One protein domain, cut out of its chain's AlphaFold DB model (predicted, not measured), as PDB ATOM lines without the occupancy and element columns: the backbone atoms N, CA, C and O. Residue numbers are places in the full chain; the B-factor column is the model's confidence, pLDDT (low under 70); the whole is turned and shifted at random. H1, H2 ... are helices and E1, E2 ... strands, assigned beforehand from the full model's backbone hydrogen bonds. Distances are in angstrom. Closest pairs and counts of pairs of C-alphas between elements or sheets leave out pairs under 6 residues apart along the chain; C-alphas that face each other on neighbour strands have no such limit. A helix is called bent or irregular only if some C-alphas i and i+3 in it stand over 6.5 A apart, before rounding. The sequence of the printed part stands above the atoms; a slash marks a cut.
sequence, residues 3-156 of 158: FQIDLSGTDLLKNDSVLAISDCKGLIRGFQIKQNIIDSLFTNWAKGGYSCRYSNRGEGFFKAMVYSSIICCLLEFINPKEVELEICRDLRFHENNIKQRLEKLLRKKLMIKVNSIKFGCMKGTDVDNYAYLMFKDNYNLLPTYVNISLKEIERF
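What this domain is: This is residues 3 to 156 of the 158 residues of an uncharacterized protein of Archaeon GW2011_AR13 (UniProt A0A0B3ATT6). A twisted sheet of five strands makes the middle layer, with the long helix H2 and H3 over one face and H4 over the other. H2 meets the sheet with residues 67 to 78; H5 packs across it, and H1 lies beyond the sheet. The printed part has 154 residues with five named helices and five named strands, in the order E1 E2 E3 H1 H2 E4 H3 E5 H4 H5; the sheet's order is E3 E2 E1 E4 E5, mixed. The class is mixed, helices and strands, and the whole is compact, with a radius of gyration of the C-alphas of 14.4 A and spans of 42 by 35 by 26 A.

How they stand to each other: E1, residues 3 to 8, E2, residues 17 to 22, and edge strand E3, residues 28 to 33, form a meander, each strand the antiparallel neighbour of the one before, and two hairpins. Within hydrogen-bond range are N 6 and O 20, 3.0 A, and N 31 and O 19, 2.9 A. E4, residues 82 to 88, is parallel to E1, with N 5 and O 86 at 2.8 A. Edge strand E5, residues 113 to 120, is parallel to E4, with N 85 and O 116 at 2.9 A. H2, residues 56 to 78, is on the sheet; its closest C-alphas to E3 are Leu 74 and Arg 29, 7.0 A. H3, residues 95 to 108, is on the same face at a height over the sheet of 9.6 A; E4, H3 and E5 form a strand-helix-strand unit, two parallel neighbour strands joined through a helix, with a right-handed crossover. H2 and H3 touch at a steep tilt of 41 degrees, closest at the C-alphas of Ala 64 and Ile 98, 5.8 A. H4, residues 126 to 136, is on the opposite face at a height of 7.6 A. H5, residues 150 to 156, touches H2, residues 66 to 73 alone, about perpendicular at 82 degrees, closest at the C-alphas of Phe 156 and Ser 69, 5.5 A. H1, residues 35 to 46, only just touches H5, with 3 pairs of C-alphas within 8 A, the closest Ile 37 and Leu 150, 6.2 A. Every O i to N i+4 pair is within hydrogen-bond range in H1, H3 and H4, against 17 of 19 in H2 and 2 of 3 in H5.

Where its parts are: E1 begins at C-alpha 3, (187.158, 217.449, 154.998). H2 is 34.0 A long, from (213.210, 231.140, 142.502), and irregular: C-alphas 57 and 60 are 7.2 A apart. E5 measures 20.8 A and H3 19.7 A. H5 ends at C-alpha 156, (199.937, 232.496, 158.860).

The domain as a whole: The C-alphas farthest apart, of Lys 25 and Lys 47, are 42.2 A apart. The printed part has no cut, and the link from H4 to H5, residues 137 to 149, is long. The mean pLDDT of the printed part is 93.8; no printed residue is under 70.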
ATOM      1  N   PHE A   3     187.173 216.454 156.059       98.06
ATOM      2  CA  PHE A   3     187.158 217.449 154.998       98.06
ATOM      3  C   PHE A   3     187.971 216.974 153.796       98.06
ATOM      4  O   PHE A   3     189.079 216.461 153.956       98.06
ATOM      5  N   GLN A   4     187.424 217.178 152.605       98.06
ATOM      6  CA  GLN A   4     188.121 217.053 151.330       98.06
ATOM      7  C   GLN A   4     188.504 218.443 150.833       98.06
ATOM      8  O   GLN A   4     187.709 219.372 150.958       98.06
ATOM      9  N   ILE A   5     189.717 218.590 150.308       97.62
ATOM     10  CA  ILE A   5     190.268 219.863 149.839       97.62
ATOM     11  C   ILE A   5     190.773 219.677 148.415       97.62
ATOM     12  O   ILE A   5     191.581 218.777 148.172       97.62
ATOM     13  N   ASP A   6     190.334 220.553 147.514       96.56
ATOM     14  CA  ASP A   6     190.750 220.530 146.114       96.56
ATOM     15  C   ASP A   6     191.077 221.920 145.571       96.56
ATOM     16  O   ASP A   6     190.553 222.930 146.052       96.56
ATOM     17  N   LEU A   7     191.969 221.964 144.581       94.69
ATOM     18  CA  LEU A   7     192.429 223.182 143.926       94.69
ATOM     19  C   LEU A   7     192.060 223.129 142.442       94.69
ATOM     20  O   LEU A   7     192.499 222.248 141.714       94.69
ATOM     21  N   SER A   8     191.313 224.125 141.972       92.50
ATOM     22  CA  SER A   8     191.032 224.299 140.547       92.50
ATOM     23  C   SER A   8     191.778 225.509 139.984       92.50
ATOM     24  O   SER A   8     191.856 226.562 140.620       92.50
ATOM     25  N   GLY A   9     192.349 225.352 138.790       87.00
ATOM     26  CA  GLY A   9     193.219 226.332 138.137       87.00
ATOM     27  C   GLY A   9     194.484 225.678 137.573       87.00
ATOM     28  O   GLY A   9     194.709 224.483 137.741       87.00
ATOM     29  N   THR A  10     195.312 226.445 136.862       71.69
ATOM     30  CA  THR A  10     196.512 225.901 136.192       71.69
ATOM     31  C   THR A  10     197.706 225.707 137.124       71.69
ATOM     32  O   THR A  10     198.465 224.760 136.948       71.69
ATOM     33  N   ASP A  11     197.919 226.631 138.065       81.00
ATOM     34  CA  ASP A  11     199.026 226.609 139.029       81.00
ATOM     35  C   ASP A  11     198.730 227.626 140.141       81.00
ATOM     36  O   ASP A  11     198.342 228.767 139.861       81.00
ATOM     37  N   LEU A  12     198.924 227.220 141.395       83.75
ATOM     38  CA  LEU A  12     198.758 228.103 142.543       83.75
ATOM     39  C   LEU A  12     199.732 229.285 142.416       83.75
ATOM     40  O   LEU A  12     200.930 229.085 142.226       83.75
ATOM     41  N   LEU A  13     199.235 230.513 142.577       86.44
ATOM     42  CA  LEU A  13     200.024 231.754 142.498       86.44
ATOM     43  C   LEU A  13     200.598 232.099 141.110       86.44
ATOM     44  O   LEU A  13     201.519 232.902 141.036       86.44
ATOM     45  N   LYS A  14     200.095 231.535 140.006       85.50
ATOM     46  CA  LYS A  14     200.418 232.064 138.660       85.50
ATOM     47  C   LYS A  14     199.277 232.836 138.029       85.50
ATOM     48  O   LYS A  14     199.512 233.882 137.445       85.50
ATOM     49  N   ASN A  15     198.082 232.277 138.139       87.19
ATOM     50  CA  ASN A  15     196.845 232.828 137.618       87.19
ATOM     51  C   ASN A  15     195.775 232.694 138.698       87.19
ATOM     52  O   ASN A  15     195.991 232.045 139.733       87.19
ATOM     53  N   ASP A  16     194.595 233.223 138.392       90.50
ATOM     54  CA  ASP A  16     193.402 232.962 139.177       90.50
ATOM     55  C   ASP A  16     193.225 231.454 139.409       90.50
ATOM     56  O   ASP A  16     193.392 230.618 138.516       90.50
ATOM     57  N   SER A  17     192.933 231.103 140.654       93.12
ATOM     58  CA  SER A  17     192.708 229.727 141.091       93.12
ATOM     59  C   SER A  17     191.707 229.711 142.235       93.12
ATOM     60  O   SER A  17     191.467 230.733 142.878       93.12
ATOM     61  N   VAL A  18     191.096 228.560 142.487       95.00
ATOM     62  CA  VAL A  18     190.155 228.382 143.591       95.00
ATOM     63  C   VAL A  18     190.594 227.219 144.449       95.00
ATOM     64  O   VAL A  18     190.744 226.109 143.949       95.00
ATOM     65  N   LEU A  19     190.736 227.470 145.749       96.56
ATOM     66  CA  LEU A  19     190.888 226.416 146.742       96.56
ATOM     67  C   LEU A  19     189.546 226.188 147.435       96.56
ATOM     68  O   LEU A  19     189.013 227.115 148.048       96.56
ATOM     69  N   ALA A  20     189.013 224.972 147.348       97.06
ATOM     70  CA  ALA A  20     187.745 224.593 147.956       97.06
ATOM     71  C   ALA A  20     187.931 223.538 149.052       97.06
ATOM     72  O   ALA A  20     188.861 222.734 149.022       97.06
ATOM     73  N   ILE A  21     187.016 223.543 150.018       97.88
ATOM     74  CA  ILE A  21     186.895 222.559 151.087       97.88
ATOM     75  C   ILE A  21     185.441 222.083 151.186       97.88
ATOM     76  O   ILE A  21     184.512 222.892 151.129       97.88
ATOM     77  N   SER A  22     185.243 220.776 151.347       97.00
ATOM     78  CA  SER A  22     183.933 220.146 151.545       97.00
ATOM     79  C   SER A  22     183.967 219.193 152.730       97.00
ATOM     80  O   SER A  22     184.956 218.487 152.912       97.00
ATOM     81  N   ASP A  23     182.900 219.133 153.524       96.06
ATOM     82  CA  ASP A  23     182.753 218.147 154.608       96.06
ATOM     83  C   ASP A  23     182.110 216.820 154.162       96.06
ATOM     84  O   ASP A  23     181.830 215.948 154.991       96.06
ATOM     85  N   CYS A  24     181.853 216.672 152.855       89.81
ATOM     86  CA  CYS A  24     181.143 215.542 152.245       89.81
ATOM     87  C   CYS A  24     179.690 215.365 152.734       89.81
ATOM     88  O   CYS A  24     179.101 214.302 152.536       89.81
ATOM     89  N   LYS A  25     179.109 216.368 153.403       91.50
ATOM     90  CA  LYS A  25     177.734 216.363 153.931       91.50
ATOM     91  C   LYS A  25     176.942 217.606 153.509       91.50
ATOM     92  O   LYS A  25     175.897 217.898 154.086       91.50
ATOM     93  N   GLY A  26     177.426 218.318 152.492       87.12
ATOM     94  CA  GLY A  26     176.775 219.489 151.901       87.12
ATOM     95  C   GLY A  26     177.359 220.834 152.335       87.12
ATOM     96  O   GLY A  26     176.994 221.856 151.754       87.12
ATOM     97  N   LEU A  27     178.292 220.876 153.296       94.44
ATOM     98  CA  LEU A  27     179.055 222.095 153.560       94.44
ATOM     99  C   LEU A  27     180.193 222.188 152.552       94.44
ATOM    100  O   LEU A  27     181.120 221.385 152.588       94.44
ATOM    101  N   ILE A  28     180.149 223.220 151.710       96.06
ATOM    102  CA  ILE A  28     181.233 223.587 150.797       96.06
ATOM    103  C   ILE A  28     181.610 225.046 151.016       96.06
ATOM    104  O   ILE A  28     180.743 225.923 151.105       96.06
ATOM    105  N   ARG A  29     182.913 225.309 151.094       96.88
ATOM    106  CA  ARG A  29     183.480 226.656 151.107       96.88
ATOM    107  C   ARG A  29     184.641 226.743 150.138       96.88
ATOM    108  O   ARG A  29     185.374 225.777 149.981       96.88
ATOM    109  N   GLY A  30     184.820 227.893 149.507       96.31
ATOM    110  CA  GLY A  30     185.942 228.109 148.608       96.31
ATOM    111  C   GLY A  30     186.465 229.528 148.657       96.31
ATOM    112  O   GLY A  30     185.758 230.457 149.037       96.31
ATOM    113  N   PHE A  31     187.722 229.685 148.273       95.81
ATOM    114  CA  PHE A  31     188.369 230.978 148.150       95.81
ATOM    115  C   PHE A  31     188.983 231.119 146.764       95.81
ATOM    116  O   PHE A  31     189.781 230.276 146.351       95.81
ATOM    117  N   GLN A  32     188.617 232.197 146.068       93.75
ATOM    118  CA  GLN A  32     189.216 232.561 144.791       93.75
ATOM    119  C   GLN A  32     190.464 233.413 145.025       93.75
ATOM    120  O   GLN A  32     190.403 234.540 145.517       93.75
ATOM    121  N   ILE A  33     191.606 232.864 144.637       93.62
ATOM    122  CA  ILE A  33     192.915 233.498 144.706       93.62
ATOM    123  C   ILE A  33     193.072 234.347 143.448       93.62
ATOM    124  O   ILE A  33     193.426 233.826 142.396       93.62
ATOM    125  N   LYS A  34     192.770 235.639 143.559       91.81
ATOM    126  CA  LYS A  34     192.842 236.594 142.444       91.81
ATOM    127  C   LYS A  34     194.260 237.115 142.216       91.81
ATOM    128  O   LYS A  34     195.041 237.222 143.166       91.81
ATOM    129  N   GLN A  35     194.556 237.535 140.986       92.06
ATOM    130  CA  GLN A  35     195.866 238.076 140.595       92.06
ATOM    131  C   GLN A  35     196.404 239.173 141.530       92.06
ATOM    132  O   GLN A  35     197.568 239.145 141.911       92.06
ATOM    133  N   ASN A  36     195.561 240.097 141.992       94.19
ATOM    134  CA  ASN A  36     195.988 241.165 142.903       94.19
ATOM    135  C   ASN A  36     196.515 240.642 144.258       94.19
ATOM    136  O   ASN A  36     197.432 241.229 144.839       94.19
ATOM    137  N   ILE A  37     195.956 239.539 144.769       95.44
ATOM    138  CA  ILE A  37     196.438 238.870 145.985       95.44
ATOM    139  C   ILE A  37     197.772 238.186 145.692       95.44
ATOM    140  O   ILE A  37     198.701 238.310 146.489       95.44
ATOM    141  N   ILE A  38     197.887 237.520 144.541       95.25
ATOM    142  CA  ILE A  38     199.120 236.866 144.082       95.25
ATOM    143  C   ILE A  38     200.267 237.880 143.985       95.25
ATOM    144  O   ILE A  38     201.317 237.681 144.598       95.25
ATOM    145  N   ASP A  39     200.052 238.997 143.293       95.88
ATOM    146  CA  ASP A  39     201.056 240.049 143.108       95.88
ATOM    147  C   ASP A  39     201.508 240.640 144.450       95.88
ATOM    148  O   ASP A  39     202.699 240.876 144.680       95.88
ATOM    149  N   SER A  40     200.559 240.835 145.371       97.00
ATOM    150  CA  SER A  40     200.846 241.347 146.712       97.00
ATOM    151  C   SER A  40     201.675 240.356 147.532       97.00
ATOM    152  O   SER A  40     202.662 240.751 148.156       97.00
ATOM    153  N   LEU A  41     201.331 239.066 147.474       97.00
ATOM    154  CA  LEU A  41     202.081 237.987 148.118       97.00
ATOM    155  C   LEU A  41     203.529 237.935 147.609       97.00
ATOM    156  O   LEU A  41     204.464 237.905 148.408       97.00
ATOM    157  N   PHE A  42     203.754 237.983 146.293       95.75
ATOM    158  CA  PHE A  42     205.116 237.997 145.748       95.75
ATOM    159  C   PHE A  42     205.887 239.265 146.106       95.75
ATOM    160  O   PHE A  42     207.063 239.183 146.465       95.75
ATOM    161  N   THR A  43     205.235 240.427 146.056       96.38
ATOM    162  CA  THR A  43     205.851 241.710 146.419       96.38
ATOM    163  C   THR A  43     206.330 241.702 147.869       96.38
ATOM    164  O   THR A  43     207.462 242.096 148.157       96.38
ATOM    165  N   ASN A  44     205.495 241.227 148.791       96.88
ATOM    166  CA  ASN A  44     205.836 241.166 150.209       96.88
ATOM    167  C   ASN A  44     206.876 240.078 150.496       96.88
ATOM    168  O   ASN A  44     207.780 240.295 151.306       96.88
ATOM    169  N   TRP A  45     206.831 238.953 149.775       96.75
ATOM    170  CA  TRP A  45     207.866 237.929 149.868       96.75
ATOM    171  C   TRP A  45     209.235 238.457 149.422       96.75
ATOM    172  O   TRP A  45     210.214 238.297 150.154       96.75
ATOM    173  N   ALA A  46     209.303 239.159 148.286       95.75
ATOM    174  CA  ALA A  46     210.525 239.780 147.768       95.75
ATOM    175  C   ALA A  46     211.121 240.828 148.722       95.75
ATOM    176  O   ALA A  46     212.339 240.982 148.791       95.75
ATOM    177  N   LYS A  47     210.275 241.502 149.511       96.06
ATOM    178  CA  LYS A  47     210.688 242.436 150.573       96.06
ATOM    179  C   LYS A  47     211.121 241.749 151.877       96.06
ATOM    180  O   LYS A  47     211.496 242.437 152.820       96.06
ATOM    181  N   GLY A  48     211.069 240.417 151.952       94.50
ATOM    182  CA  GLY A  48     211.423 239.657 153.155       94.50
ATOM    183  C   GLY A  48     210.335 239.646 154.232       94.50
ATOM    184  O   GLY A  48     210.640 239.410 155.396       94.50
ATOM    185  N   GLY A  49     209.073 239.891 153.868       93.00
ATOM    186  CA  GLY A  49     207.958 239.995 154.815       93.00
ATOM    187  C   GLY A  49     207.508 238.677 155.456       93.00
ATOM    188  O   GLY A  49     206.664 238.705 156.347       93.00
ATOM    189  N   TYR A  50     208.043 237.529 155.026       94.81
ATOM    190  CA  TYR A  50     207.600 236.200 155.462       94.81
ATOM    191  C   TYR A  50     208.748 235.343 155.987       94.81
ATOM    192  O   TYR A  50     209.917 235.586 155.695       94.81
ATOM    193  N   SER A  51     208.403 234.264 156.694       89.25
ATOM    194  CA  SER A  51     209.385 233.380 157.336       89.25
ATOM    195  C   SER A  51     210.297 232.618 156.360       89.25
ATOM    196  O   SER A  51     211.222 231.934 156.797       89.25
ATOM    197  N   CYS A  52     210.024 232.655 155.051       90.44
ATOM    198  CA  CYS A  52     210.824 231.986 154.029       90.44
ATOM    199  C   CYS A  52     211.556 232.995 153.144       90.44
ATOM    200  O   CYS A  52     211.005 234.019 152.746       90.44
ATOM    201  N   ARG A  53     212.811 232.691 152.802       91.50
ATOM    202  CA  ARG A  53     213.643 233.576 151.982       91.50
ATOM    203  C   ARG A  53     213.155 233.602 150.536       91.50
ATOM    204  O   ARG A  53     212.985 232.547 149.925       91.50
ATOM    205  N   TYR A  54     213.031 234.803 149.977       94.31
ATOM    206  CA  TYR A  54     212.746 234.990 148.559       94.31
ATOM    207  C   TYR A  54     213.833 234.373 147.679       94.31
ATOM    208  O   TYR A  54     215.017 234.699 147.807       94.31
ATOM    209  N   SER A  55     213.428 233.452 146.806       92.88
ATOM    210  CA  SER A  55     214.274 232.881 145.755       92.88
ATOM    211  C   SER A  55     213.435 232.072 144.768       92.88
ATOM    212  O   SER A  55     212.463 231.436 145.168       92.88
ATOM    213  N   ASN A  56     213.875 231.981 143.510       87.44
ATOM    214  CA  ASN A  56     213.210 231.140 142.502       87.44
ATOM    215  C   ASN A  56     213.156 229.662 142.928       87.44
ATOM    216  O   ASN A  56     212.155 228.984 142.735       87.44
ATOM    217  N   ARG A  57     214.215 229.159 143.581       88.31
ATOM    218  CA  ARG A  57     214.240 227.788 144.129       88.31
ATOM    219  C   ARG A  57     213.277 227.599 145.308       88.31
ATOM    220  O   ARG A  57     212.884 226.473 145.593       88.31
ATOM    221  N   GLY A  58     212.917 228.680 145.997       89.88
ATOM    222  CA  GLY A  58     211.998 228.679 147.132       89.88
ATOM    223  C   GLY A  58     210.524 228.793 146.746       89.88
ATOM    224  O   GLY A  58     209.680 228.685 147.630       89.88
ATOM    225  N   GLU A  59     210.193 228.995 145.466       92.31
ATOM    226  CA  GLU A  59     208.818 229.279 145.028       92.31
ATOM    227  C   GLU A  59     207.855 228.139 145.373       92.31
ATOM    228  O   GLU A  59     206.779 228.382 145.910       92.31
ATOM    229  N   GLY A  60     208.256 226.883 145.153       92.19
ATOM    230  CA  GLY A  60     207.429 225.727 145.512       92.19
ATOM    231  C   GLY A  60     207.145 225.639 147.018       92.19
ATOM    232  O   GLY A  60     206.016 225.373 147.437       92.19
ATOM    233  N   PHE A  61     208.138 225.968 147.853       93.25
ATOM    234  CA  PHE A  61     207.951 226.047 149.303       93.25
ATOM    235  C   PHE A  61     207.028 227.205 149.698       93.25
ATOM    236  O   PHE A  61     206.152 227.031 150.544       93.25
ATOM    237  N   PHE A  62     207.176 228.365 149.057       95.31
ATOM    238  CA  PHE A  62     206.298 229.512 149.266       95.31
ATOM    239  C   PHE A  62     204.846 229.197 148.880       95.31
ATOM    240  O   PHE A  62     203.937 229.439 149.674       95.31
ATOM    241  N   LYS A  63     204.622 228.543 147.732       94.69
ATOM    242  CA  LYS A  63     203.301 228.040 147.319       94.69
ATOM    243  C   LYS A  63     202.701 227.110 148.364       94.69
ATOM    244  O   LYS A  63     201.565 227.319 148.772       94.69
ATOM    245  N   ALA A  64     203.471 226.143 148.865       94.81
ATOM    246  CA  ALA A  64     203.025 225.259 149.941       94.81
ATOM    247  C   ALA A  64     202.656 226.031 151.219       94.81
ATOM    248  O   ALA A  64     201.652 225.720 151.862       94.81
ATOM    249  N   MET A  65     203.419 227.071 151.575       95.75
ATOM    250  CA  MET A  65     203.092 227.923 152.719       95.75
ATOM    251  C   MET A  65     201.774 228.677 152.536       95.75
ATOM    252  O   MET A  65     200.974 228.698 153.478       95.75
ATOM    253  N   VAL A  66     201.548 229.282 151.366       96.75
ATOM    254  CA  VAL A  66     200.308 230.008 151.044       96.75
ATOM    255  C   VAL A  66     199.125 229.048 150.992       96.75
ATOM    256  O   VAL A  66     198.116 229.301 151.644       96.75
ATOM    257  N   TYR A  67     199.286 227.903 150.331       96.94
ATOM    258  CA  TYR A  67     198.284 226.841 150.256       96.94
ATOM    259  C   TYR A  67     197.799 226.417 151.648       96.94
ATOM    260  O   TYR A  67     196.608 226.486 151.945       96.94
ATOM    261  N   SER A  68     198.723 226.076 152.556       97.50
ATOM    262  CA  SER A  68     198.369 225.742 153.942       97.50
ATOM    263  C   SER A  68     197.697 226.897 154.687       97.50
ATOM    264  O   SER A  68     196.839 226.657 155.530       97.50
ATOM    265  N   SER A  69     198.084 228.142 154.400       97.62
ATOM    266  CA  SER A  69     197.521 229.327 155.061       97.62
ATOM    267  C   SER A  69     196.063 229.546 154.658       97.62
ATOM    268  O   SER A  69     195.226 229.777 155.525       97.62
ATOM    269  N   ILE A  70     195.735 229.373 153.375       97.75
ATOM    270  CA  ILE A  70     194.356 229.464 152.879       97.75
ATOM    271  C   ILE A  70     193.495 228.336 153.464       97.75
ATOM    272  O   ILE A  70     192.381 228.602 153.909       97.75
ATOM    273  N   ILE A  71     194.013 227.102 153.557       98.12
ATOM    274  CA  ILE A  71     193.308 226.001 154.246       98.12
ATOM    275  C   ILE A  71     192.988 226.386 155.696       98.12
ATOM    276  O   ILE A  71     191.872 226.161 156.158       98.12
ATOM    277  N   CYS A  72     193.943 226.980 156.420       98.25
ATOM    278  CA  CYS A  72     193.706 227.452 157.783       98.25
ATOM    279  C   CYS A  72     192.618 228.530 157.846       98.25
ATOM    280  O   CYS A  72     191.756 228.437 158.712       98.25
ATOM    281  N   CYS A  73     192.613 229.507 156.937       98.19
ATOM    282  CA  CYS A  73     191.557 230.522 156.865       98.19
ATOM    283  C   CYS A  73     190.171 229.904 156.605       98.19
ATOM    284  O   CYS A  73     189.211 230.233 157.297       98.19
ATOM    285  N   LEU A  74     190.068 228.969 155.654       97.94
ATOM    286  CA  LEU A  74     188.811 228.271 155.360       97.94
ATOM    287  C   LEU A  74     188.310 227.470 156.572       97.94
ATOM    288  O   LEU A  74     187.125 227.508 156.898       97.94
ATOM    289  N   LEU A  75     189.209 226.770 157.267       97.81
ATOM    290  CA  LEU A  75     188.864 226.022 158.474       97.81
ATOM    291  C   LEU A  75     188.515 226.934 159.652       97.81
ATOM    292  O   LEU A  75     187.622 226.586 160.413       97.81
ATOM    293  N   GLU A  76     189.159 228.090 159.806       96.50
ATOM    294  CA  GLU A  76     188.783 229.069 160.832       96.50
ATOM    295  C   GLU A  76     187.360 229.593 160.603       96.50
ATOM    296  O   GLU A  76     186.587 229.670 161.555       96.50
ATOM    297  N   PHE A  77     186.981 229.859 159.349       95.19
ATOM    298  CA  PHE A  77     185.614 230.256 159.005       95.19
ATOM    299  C   PHE A  77     184.582 229.172 159.366       95.19
ATOM    300  O   PHE A  77     183.490 229.476 159.839       95.19
ATOM    301  N   ILE A  78     184.922 227.895 159.153       96.06
ATOM    302  CA  ILE A  78     184.057 226.750 159.490       96.06
ATOM    303  C   ILE A  78     184.052 226.467 161.004       96.06
ATOM    304  O   ILE A  78     183.067 225.958 161.538       96.06
ATOM    305  N   ASN A  79     185.144 226.798 161.696       95.88
ATOM    306  CA  ASN A  79     185.368 226.619 163.130       95.88
ATOM    307  C   ASN A  79     185.129 225.182 163.672       95.88
ATOM    308  O   ASN A  79     184.405 224.996 164.658       95.88
ATOM    309  N   PRO A  80     185.706 224.121 163.063       96.69
ATOM    310  CA  PRO A  80     185.583 222.767 163.591       96.69
ATOM    311  C   PRO A  80     186.507 222.553 164.799       96.69
ATOM    312  O   PRO A  80     187.644 223.014 164.818       96.69
ATOM    313  N   LYS A  81     186.076 221.754 165.782       97.00
ATOM    314  CA  LYS A  81     186.932 221.377 166.930       97.00
ATOM    315  C   LYS A  81     188.033 220.376 166.562       97.00
ATOM    316  O   LYS A  81     189.122 220.393 167.136       97.00
ATOM    317  N   GLU A  82     187.749 219.483 165.617       97.56
ATOM    318  CA  GLU A  82     188.693 218.468 165.144       97.56
ATOM    319  C   GLU A  82     188.489 218.121 163.667       97.56
ATOM    320  O   GLU A  82     187.362 218.156 163.155       97.56
ATOM    321  N   VAL A  83     189.573 217.737 162.990       98.06
ATOM    322  CA  VAL A  83     189.592 217.507 161.542       98.06
ATOM    323  C   VAL A  83     190.336 216.239 161.127       98.06
ATOM    324  O   VAL A  83     191.367 215.878 161.691       98.06
ATOM    325  N   GLU A  84     189.829 215.602 160.079       98.31
ATOM    326  CA  GLU A  84     190.541 214.654 159.224       98.31
ATOM    327  C   GLU A  84     190.580 215.255 157.823       98.31
ATOM    328  O   GLU A  84     189.529 215.576 157.276       98.31
ATOM    329  N   LEU A  85     191.769 215.449 157.260       98.38
ATOM    330  CA  LEU A  85     191.938 216.138 155.983       98.38
ATOM    331  C   LEU A  85     192.327 215.152 154.886       98.38
ATOM    332  O   LEU A  85     193.279 214.383 155.037       98.38
ATOM    333  N   GLU A  86     191.626 215.221 153.763       97.94
ATOM    334  CA  GLU A  86     191.994 214.574 152.512       97.94
ATOM    335  C   GLU A  86     192.267 215.663 151.470       97.94
ATOM    336  O   GLU A  86     191.373 216.416 151.104       97.94
ATOM    337  N   ILE A  87     193.524 215.805 151.060       97.25
ATOM    338  CA  ILE A  87     194.018 216.953 150.291       97.25
ATOM    339  C   ILE A  87     194.440 216.489 148.896       97.25
ATOM    340  O   ILE A  87     195.098 215.451 148.763       97.25
ATOM    341  N   CYS A  88     194.092 217.246 147.858       94.69
ATOM    342  CA  CYS A  88     194.582 217.019 146.502       94.69
ATOM    343  C   CYS A  88     196.126 217.072 146.409       94.69
ATOM    344  O   CYS A  88     196.820 217.658 147.243       94.69
ATOM    345  N   ARG A  89     196.697 216.434 145.380       90.50
ATOM    346  CA  ARG A  89     198.157 216.365 145.142       90.50
ATOM    347  C   ARG A  89     198.659 217.389 144.118       90.50
ATOM    348  O   ARG A  89     199.543 217.073 143.320       90.50
ATOM    349  N   ASP A  90     198.120 218.605 144.134       84.62
ATOM    350  CA  ASP A  90     198.489 219.630 143.142       84.62
ATOM    351  C   ASP A  90     199.860 220.266 143.393       84.62
ATOM    352  O   ASP A  90     200.536 220.692 142.460       84.62
ATOM    353  N   LEU A  91     200.341 220.246 144.639       85.88
ATOM    354  CA  LEU A  91     201.698 220.669 145.000       85.88
ATOM    355  C   LEU A  91     202.604 219.454 145.235       85.88
ATOM    356  O   LEU A  91     203.018 219.173 146.365       85.88
ATOM    357  N   ARG A  92     202.896 218.719 144.153       82.94
ATOM    358  CA  ARG A  92     203.765 217.529 144.198       82.94
ATOM    359  C   ARG A  92     205.115 217.850 144.843       82.94
ATOM    360  O   ARG A  92     205.698 218.899 144.581       82.94
ATOM    361  N   PHE A  93     205.621 216.913 145.644       89.25
ATOM    362  CA  PHE A  93     206.885 217.002 146.394       89.25
ATOM    363  C   PHE A  93     206.881 217.993 147.570       89.25
ATOM    364  O   PHE A  93     207.913 218.198 148.217       89.25
ATOM    365  N   HIS A  94     205.733 218.587 147.895       93.38
ATOM    366  CA  HIS A  94     205.566 219.475 149.045       93.38
ATOM    367  C   HIS A  94     204.547 218.965 150.069       93.38
ATOM    368  O   HIS A  94     204.282 219.646 151.059       93.38
ATOM    369  N   GLU A  95     204.035 217.746 149.907       95.19
ATOM    370  CA  GLU A  95     203.024 217.136 150.774       95.19
ATOM    371  C   GLU A  95     203.484 217.087 152.236       95.19
ATOM    372  O   GLU A  95     202.735 217.439 153.146       95.19
ATOM    373  N   ASN A  96     204.746 216.720 152.479       95.19
ATOM    374  CA  ASN A  96     205.284 216.687 153.837       95.19
ATOM    375  C   ASN A  96     205.380 218.092 154.460       95.19
ATOM    376  O   ASN A  96     205.052 218.266 155.632       95.19
ATOM    377  N   ASN A  97     205.758 219.104 153.671       94.50
ATOM    378  CA  ASN A  97     205.805 220.494 154.134       94.50
ATOM    379  C   ASN A  97     204.400 220.994 154.494       94.50
ATOM    380  O   ASN A  97     204.208 221.582 155.558       94.50
ATOM    381  N   ILE A  98     203.417 220.710 153.633       97.00
ATOM    382  CA  ILE A  98     202.006 221.046 153.854       97.00
ATOM    383  C   ILE A  98     201.501 220.358 155.122       97.00
ATOM    384  O   ILE A  98     200.931 221.019 155.988       97.00
ATOM    385  N   LYS A  99     201.760 219.054 155.277       97.88
ATOM    386  CA  LYS A  99     201.341 218.270 156.444       97.88
ATOM    387  C   LYS A  99     201.878 218.858 157.749       97.88
ATOM    388  O   LYS A  99     201.092 219.211 158.623       97.88
ATOM    389  N   GLN A 100     203.198 219.010 157.861       96.44
ATOM    390  CA  GLN A 100     203.841 219.518 159.078       96.44
ATOM    391  C   GLN A 100     203.370 220.935 159.420       96.44
ATOM    392  O   GLN A 100     203.147 221.276 160.586       96.44
ATOM    393  N   ARG A 101     203.196 221.774 158.394       96.31
ATOM    394  CA  ARG A 101     202.719 223.144 158.563       96.31
ATOM    395  C   ARG A 101     201.270 223.178 159.039       96.31
ATOM    396  O   ARG A 101     200.995 223.888 160.001       96.31
ATOM    397  N   LEU A 102     200.372 222.410 158.425       97.94
ATOM    398  CA  LEU A 102     198.971 222.323 158.842       97.94
ATOM    399  C   LEU A 102     198.847 221.793 160.271       97.94
ATOM    400  O   LEU A 102     198.179 222.424 161.083       97.94
ATOM    401  N   GLU A 103     199.547 220.712 160.618       97.62
ATOM    402  CA  GLU A 103     199.567 220.179 161.989       97.62
ATOM    403  C   GLU A 103     200.002 221.245 163.007       97.62
ATOM    404  O   GLU A 103     199.377 221.402 164.058       97.62
ATOM    405  N   LYS A 104     201.040 222.029 162.683       96.56
ATOM    406  CA  LYS A 104     201.511 223.127 163.535       96.56
ATOM    407  C   LYS A 104     200.485 224.258 163.639       96.56
ATOM    408  O   LYS A 104     200.198 224.697 164.752       96.56
ATOM    409  N   LEU A 105     199.985 224.768 162.515       97.19
ATOM    410  CA  LEU A 105     199.115 225.947 162.479       97.19
ATOM    411  C   LEU A 105     197.732 225.652 163.064       97.19
ATOM    412  O   LEU A 105     197.270 226.405 163.919       97.19
ATOM    413  N   LEU A 106     197.113 224.537 162.674       97.69
ATOM    414  CA  LEU A 106     195.790 224.145 163.160       97.69
ATOM    415  C   LEU A 106     195.808 223.932 164.671       97.69
ATOM    416  O   LEU A 106     194.978 224.498 165.376       97.69
ATOM    417  N   ARG A 107     196.817 223.221 165.186       96.19
ATOM    418  CA  ARG A 107     196.933 222.966 166.624       96.19
ATOM    419  C   ARG A 107     197.289 224.215 167.427       96.19
ATOM    420  O   ARG A 107     196.722 224.415 168.493       96.19
ATOM    421  N   LYS A 108     198.262 225.018 166.973       94.88
ATOM    422  CA  LYS A 108     198.826 226.116 167.785       94.88
ATOM    423  C   LYS A 108     198.146 227.466 167.583       94.88
ATOM    424  O   LYS A 108     198.098 228.235 168.532       94.88
ATOM    425  N   LYS A 109     197.694 227.784 166.364       95.00
ATOM    426  CA  LYS A 109     197.057 229.077 166.060       95.00
ATOM    427  C   LYS A 109     195.533 228.996 166.131       95.00
ATOM    428  O   LYS A 109     194.921 229.952 166.582       95.00
ATOM    429  N   LEU A 110     194.937 227.873 165.720       96.69
ATOM    430  CA  LEU A 110     193.475 227.723 165.648       96.69
ATOM    431  C   LEU A 110     192.875 226.806 166.722       96.69
ATOM    432  O   LEU A 110     191.659 226.707 166.817       96.69
ATOM    433  N   MET A 111     193.702 226.147 167.542       97.56
ATOM    434  CA  MET A 111     193.254 225.199 168.574       97.56
ATOM    435  C   MET A 111     192.396 224.038 168.026       97.56
ATOM    436  O   MET A 111     191.598 223.446 168.750       97.56
ATOM    437  N   ILE A 112     192.597 223.677 166.757       98.00
ATOM    438  CA  ILE A 112     191.903 222.583 166.072       98.00
ATOM    439  C   ILE A 112     192.737 221.308 166.205       98.00
ATOM    440  O   ILE A 112     193.922 221.273 165.852       98.00
ATOM    441  N   LYS A 113     192.120 220.224 166.680       97.75
ATOM    442  CA  LYS A 113     192.770 218.910 166.743       97.75
ATOM    443  C   LYS A 113     192.840 218.285 165.346       97.75
ATOM    444  O   LYS A 113     191.825 218.144 164.673       97.75
ATOM    445  N   VAL A 114     194.030 217.865 164.924       97.81
ATOM    446  CA  VAL A 114     194.233 217.155 163.653       97.81
ATOM    447  C   VAL A 114     194.312 215.657 163.930       97.81
ATOM    448  O   VAL A 114     195.263 215.198 164.558       97.81
ATOM    449  N   ASN A 115     193.312 214.904 163.477       98.00
ATOM    450  CA  ASN A 115     193.251 213.449 163.635       98.00
ATOM    451  C   ASN A 115     194.016 212.735 162.511       98.00
ATOM    452  O   ASN A 115     194.715 211.757 162.764       98.00
ATOM    453  N   SER A 116     193.918 213.223 161.269       98.12
ATOM    454  CA  SER A 116     194.722 212.712 160.153       98.12
ATOM    455  C   SER A 116     194.843 213.721 159.008       98.12
ATOM    456  O   SER A 116     193.992 214.593 158.843       98.12
ATOM    457  N   ILE A 117     195.909 213.585 158.213       98.25
ATOM    458  CA  ILE A 117     196.091 214.271 156.928       98.25
ATOM    459  C   ILE A 117     196.535 213.225 155.906       98.25
ATOM    460  O   ILE A 117     197.552 212.552 156.103       98.25
ATOM    461  N   LYS A 118     195.773 213.092 154.821       97.44
ATOM    462  CA  LYS A 118     196.044 212.198 153.692       97.44
ATOM    463  C   LYS A 118     196.066 213.003 152.399       97.44
ATOM    464  O   LYS A 118     195.327 213.971 152.263       97.44
ATOM    465  N   PHE A 119     196.892 212.576 151.450       96.88
ATOM    466  CA  PHE A 119     196.979 213.192 150.128       96.88
ATOM    467  C   PHE A 119     196.473 212.222 149.064       96.88
ATOM    468  O   PHE A 119     196.997 211.105 148.959       96.88
ATOM    469  N   GLY A 120     195.508 212.646 148.253       94.25
ATOM    470  CA  GLY A 120     194.789 211.796 147.302       94.25
ATOM    471  C   GLY A 120     194.358 212.529 146.033       94.25
ATOM    472  O   GLY A 120     194.678 213.696 145.833       94.25
ATOM    473  N   CYS A 121     193.656 211.815 145.156       92.31
ATOM    474  CA  CYS A 121     193.005 212.388 143.980       92.31
ATOM    475  C   CYS A 121     191.565 212.755 144.352       92.31
ATOM    476  O   CYS A 121     190.846 211.886 144.839       92.31
ATOM    477  N   MET A 122     191.158 214.007 144.132       94.25
ATOM    478  CA  MET A 122     189.790 214.469 144.415       94.25
ATOM    479  C   MET A 122     188.854 214.344 143.205       94.25
ATOM    480  O   MET A 122     187.676 214.673 143.304       94.25
ATOM    481  N   LYS A 123     189.344 213.830 142.071       92.38
ATOM    482  CA  LYS A 123     188.587 213.779 140.818       92.38
ATOM    483  C   LYS A 123     187.239 213.066 140.977       92.38
ATOM    484  O   LYS A 123     187.194 211.918 141.416       92.38
ATOM    485  N   GLY A 124     186.165 213.726 140.553       90.62
ATOM    486  CA  GLY A 124     184.793 213.221 140.611       90.62
ATOM    487  C   GLY A 124     184.133 213.318 141.988       90.62
ATOM    488  O   GLY A 124     183.006 212.852 142.143       90.62
ATOM    489  N   THR A 125     184.802 213.904 142.982       94.00
ATOM    490  CA  THR A 125     184.182 214.227 144.275       94.00
ATOM    491  C   THR A 125     183.399 215.536 144.196       94.00
ATOM    492  O   THR A 125     183.573 216.331 143.270       94.00
ATOM    493  N   ASP A 126     182.563 215.803 145.202       91.81
ATOM    494  CA  ASP A 126     181.865 217.086 145.299       91.81
ATOM    495  C   ASP A 126     182.852 218.257 145.334       91.81
ATOM    496  O   ASP A 126     182.648 219.242 144.633       91.81
ATOM    497  N   VAL A 127     183.947 218.159 146.099       95.31
ATOM    498  CA  VAL A 127     184.898 219.275 146.206       95.31
ATOM    499  C   VAL A 127     185.553 219.614 144.863       95.31
ATOM    500  O   VAL A 127     185.710 220.796 144.583       95.31
ATOM    501  N   ASP A 128     185.830 218.622 144.010       95.50
ATOM    502  CA  ASP A 128     186.350 218.820 142.645       95.50
ATOM    503  C   ASP A 128     185.331 219.547 141.764       95.50
ATOM    504  O   ASP A 128     185.610 220.614 141.208       95.50
ATOM    505  N   ASN A 129     184.092 219.047 141.739       93.38
ATOM    506  CA  ASN A 129     183.013 219.669 140.974       93.38
ATOM    507  C   ASN A 129     182.781 221.127 141.399       93.38
ATOM    508  O   ASN A 129     182.662 222.014 140.554       93.38
ATOM    509  N   TYR A 130     182.744 221.396 142.707       93.62
ATOM    510  CA  TYR A 130     182.534 222.747 143.222       93.62
ATOM    511  C   TYR A 130     183.751 223.653 143.022       93.62
ATOM    512  O   TYR A 130     183.558 224.811 142.660       93.62
ATOM    513  N   ALA A 131     184.980 223.156 143.197       94.38
ATOM    514  CA  ALA A 131     186.188 223.930 142.913       94.38
ATOM    515  C   ALA A 131     186.222 224.363 141.441       94.38
ATOM    516  O   ALA A 131     186.496 225.528 141.146       94.38
ATOM    517  N   TYR A 132     185.874 223.458 140.522       94.06
ATOM    518  CA  TYR A 132     185.772 223.758 139.096       94.06
ATOM    519  C   TYR A 132     184.666 224.775 138.784       94.06
ATOM    520  O   TYR A 132     184.913 225.748 138.068       94.06
ATOM    521  N   LEU A 133     183.461 224.592 139.336       93.44
ATOM    522  CA  LEU A 133     182.351 225.535 139.153       93.44
ATOM    523  C   LEU A 133     182.708 226.934 139.663       93.44
ATOM    524  O   LEU A 133     182.502 227.914 138.953       93.44
ATOM    525  N   MET A 134     183.306 227.019 140.852       94.12
ATOM    526  CA  MET A 134     183.788 228.277 141.416       94.12
ATOM    527  C   MET A 134     184.905 228.903 140.573       94.12
ATOM    528  O   MET A 134     184.987 230.119 140.447       94.12
ATOM    529  N   PHE A 135     185.797 228.105 139.989       92.25
ATOM    530  CA  PHE A 135     186.835 228.636 139.109       92.25
ATOM    531  C   PHE A 135     186.248 229.234 137.820       92.25
ATOM    532  O   PHE A 135     186.795 230.192 137.278       92.25
ATOM    533  N   LYS A 136     185.118 228.700 137.339       90.75
ATOM    534  CA  LYS A 136     184.395 229.209 136.162       90.75
ATOM    535  C   LYS A 136     183.422 230.349 136.463       90.75
ATOM    536  O   LYS A 136     182.935 230.977 135.522       90.75
ATOM    537  N   ASP A 137     183.141 230.631 137.732       88.81
ATOM    538  CA  ASP A 137     182.265 231.731 138.127       88.81
ATOM    539  C   ASP A 137     183.018 233.071 138.102       88.81
ATOM    540  O   ASP A 137     183.634 233.514 139.071       88.81
ATOM    541  N   ASN A 138     182.928 233.746 136.959       77.25
ATOM    542  CA  ASN A 138     183.527 235.064 136.750       77.25
ATOM    543  C   ASN A 138     182.882 236.173 137.604       77.25
ATOM    544  O   ASN A 138     183.463 237.250 137.743       77.25
ATOM    545  N   TYR A 139     181.691 235.936 138.161       78.12
ATOM    546  CA  TYR A 139     180.902 236.952 138.860       78.12
ATOM    547  C   TYR A 139     180.908 236.783 140.385       78.12
ATOM    548  O   TYR A 139     180.421 237.672 141.081       78.12
ATOM    549  N   ASN A 140     181.508 235.706 140.913       72.44
ATOM    550  CA  ASN A 140     181.582 235.404 142.349       72.44
ATOM    551  C   ASN A 140     180.204 235.412 143.045       72.44
ATOM    552  O   ASN A 140     180.043 235.972 144.130       72.44
ATOM    553  N   LEU A 141     179.198 234.821 142.406       80.12
ATOM    554  CA  LEU A 141     177.806 234.837 142.868       80.12
ATOM    555  C   LEU A 141     177.457 233.629 143.742       80.12
ATOM    556  O   LEU A 141     176.384 233.598 144.349       80.12
ATOM    557  N   LEU A 142     178.334 232.624 143.819       86.31
ATOM    558  CA  LEU A 142     178.074 231.446 144.639       86.31
ATOM    559  C   LEU A 142     178.133 231.787 146.145       86.31
ATOM    560  O   LEU A 142     179.128 232.330 146.626       86.31
ATOM    561  N   PRO A 143     177.131 231.391 146.953       86.94
ATOM    562  CA  PRO A 143     177.116 231.652 148.401       86.94
ATOM    563  C   PRO A 143     178.184 230.861 149.177       86.94
ATOM    564  O   PRO A 143     178.325 230.993 150.391       86.94
ATOM    565  N   THR A 144     178.914 229.990 148.487       93.00
ATOM    566  CA  THR A 144     179.973 229.142 149.024       93.00
ATOM    567  C   THR A 144     181.325 229.857 149.090       93.00
ATOM    568  O   THR A 144     182.251 229.322 149.702       93.00
ATOM    569  N   TYR A 145     181.467 231.059 148.521       93.62
ATOM    570  CA  TYR A 145     182.703 231.828 148.648       93.62
ATOM    571  C   TYR A 145     182.922 232.362 150.059       93.62
ATOM    572  O   TYR A 145     182.024 232.897 150.708       93.62
ATOM    573  N   VAL A 146     184.170 232.271 150.504       95.00
ATOM    574  CA  VAL A 146     184.676 232.964 151.682       95.00
ATOM    575  C   VAL A 146     185.522 234.130 151.196       95.00
ATOM    576  O   VAL A 146     186.438 233.948 150.396       95.00
ATOM    577  N   ASN A 147     185.231 235.332 151.687       92.88
ATOM    578  CA  ASN A 147     186.089 236.484 151.448       92.88
ATOM    579  C   ASN A 147     187.273 236.430 152.421       92.88
ATOM    580  O   ASN A 147     187.089 236.668 153.610       92.88
ATOM    581  N   ILE A 148     188.462 236.091 151.918       95.56
ATOM    582  CA  ILE A 148     189.701 236.045 152.701       95.56
ATOM    583  C   ILE A 148     190.598 237.190 152.230       95.56
ATOM    584  O   ILE A 148     191.017 237.242 151.073       95.56
ATOM    585  N   SER A 149     190.903 238.120 153.128       96.19
ATOM    586  CA  SER A 149     191.811 239.229 152.847       96.19
ATOM    587  C   SER A 149     193.274 238.777 152.812       96.19
ATOM    588  O   SER A 149     193.667 237.791 153.437       96.19
ATOM    589  N   LEU A 150     194.127 239.564 152.144       96.56
ATOM    590  CA  LEU A 150     195.578 239.345 152.153       96.56
ATOM    591  C   LEU A 150     196.126 239.250 153.588       96.56
ATOM    592  O   LEU A 150     196.873 238.330 153.900       96.56
ATOM    593  N   LYS A 151     195.686 240.141 154.486       96.44
ATOM    594  CA  LYS A 151     196.124 240.172 155.891       96.44
ATOM    595  C   LYS A 151     195.798 238.872 156.638       96.44
ATOM    596  O   LYS A 151     196.584 238.424 157.476       96.44
ATOM    597  N   GLU A 152     194.650 238.262 156.349       97.12
ATOM    598  CA  GLU A 152     194.249 236.983 156.947       97.12
ATOM    599  C   GLU A 152     195.110 235.818 156.464       97.12
ATOM    600  O   GLU A 152     195.416 234.932 157.260       97.12
ATOM    601  N   ILE A 153     195.552 235.837 155.205       97.25
ATOM    602  CA  ILE A 153     196.515 234.861 154.680       97.25
ATOM    603  C   ILE A 153     197.885 235.096 155.335       97.25
ATOM    604  O   ILE A 153     198.509 234.171 155.862       97.25
ATOM    605  N   GLU A 154     198.348 236.346 155.351       96.31
ATOM    606  CA  GLU A 154     199.691 236.724 155.794       96.31
ATOM    607  C   GLU A 154     199.957 236.443 157.272       96.31
ATOM    608  O   GLU A 154     201.072 236.053 157.618       96.31
ATOM    609  N   ARG A 155     198.949 236.520 158.151       95.56
ATOM    610  CA  ARG A 155     199.125 236.185 159.581       95.56
ATOM    611  C   ARG A 155     199.575 234.736 159.815       95.56
ATOM    612  O   ARG A 155     200.051 234.398 160.902       95.56
ATOM    613  N   PHE A 156     199.411 233.857 158.824       96.38
ATOM    614  CA  PHE A 156     199.937 232.496 158.860       96.38
ATOM    615  C   PHE A 156     201.335 232.377 158.243       96.38
ATOM    616  O   PHE A 156     202.048 231.442 158.607       96.38
TER     617      PHE A 156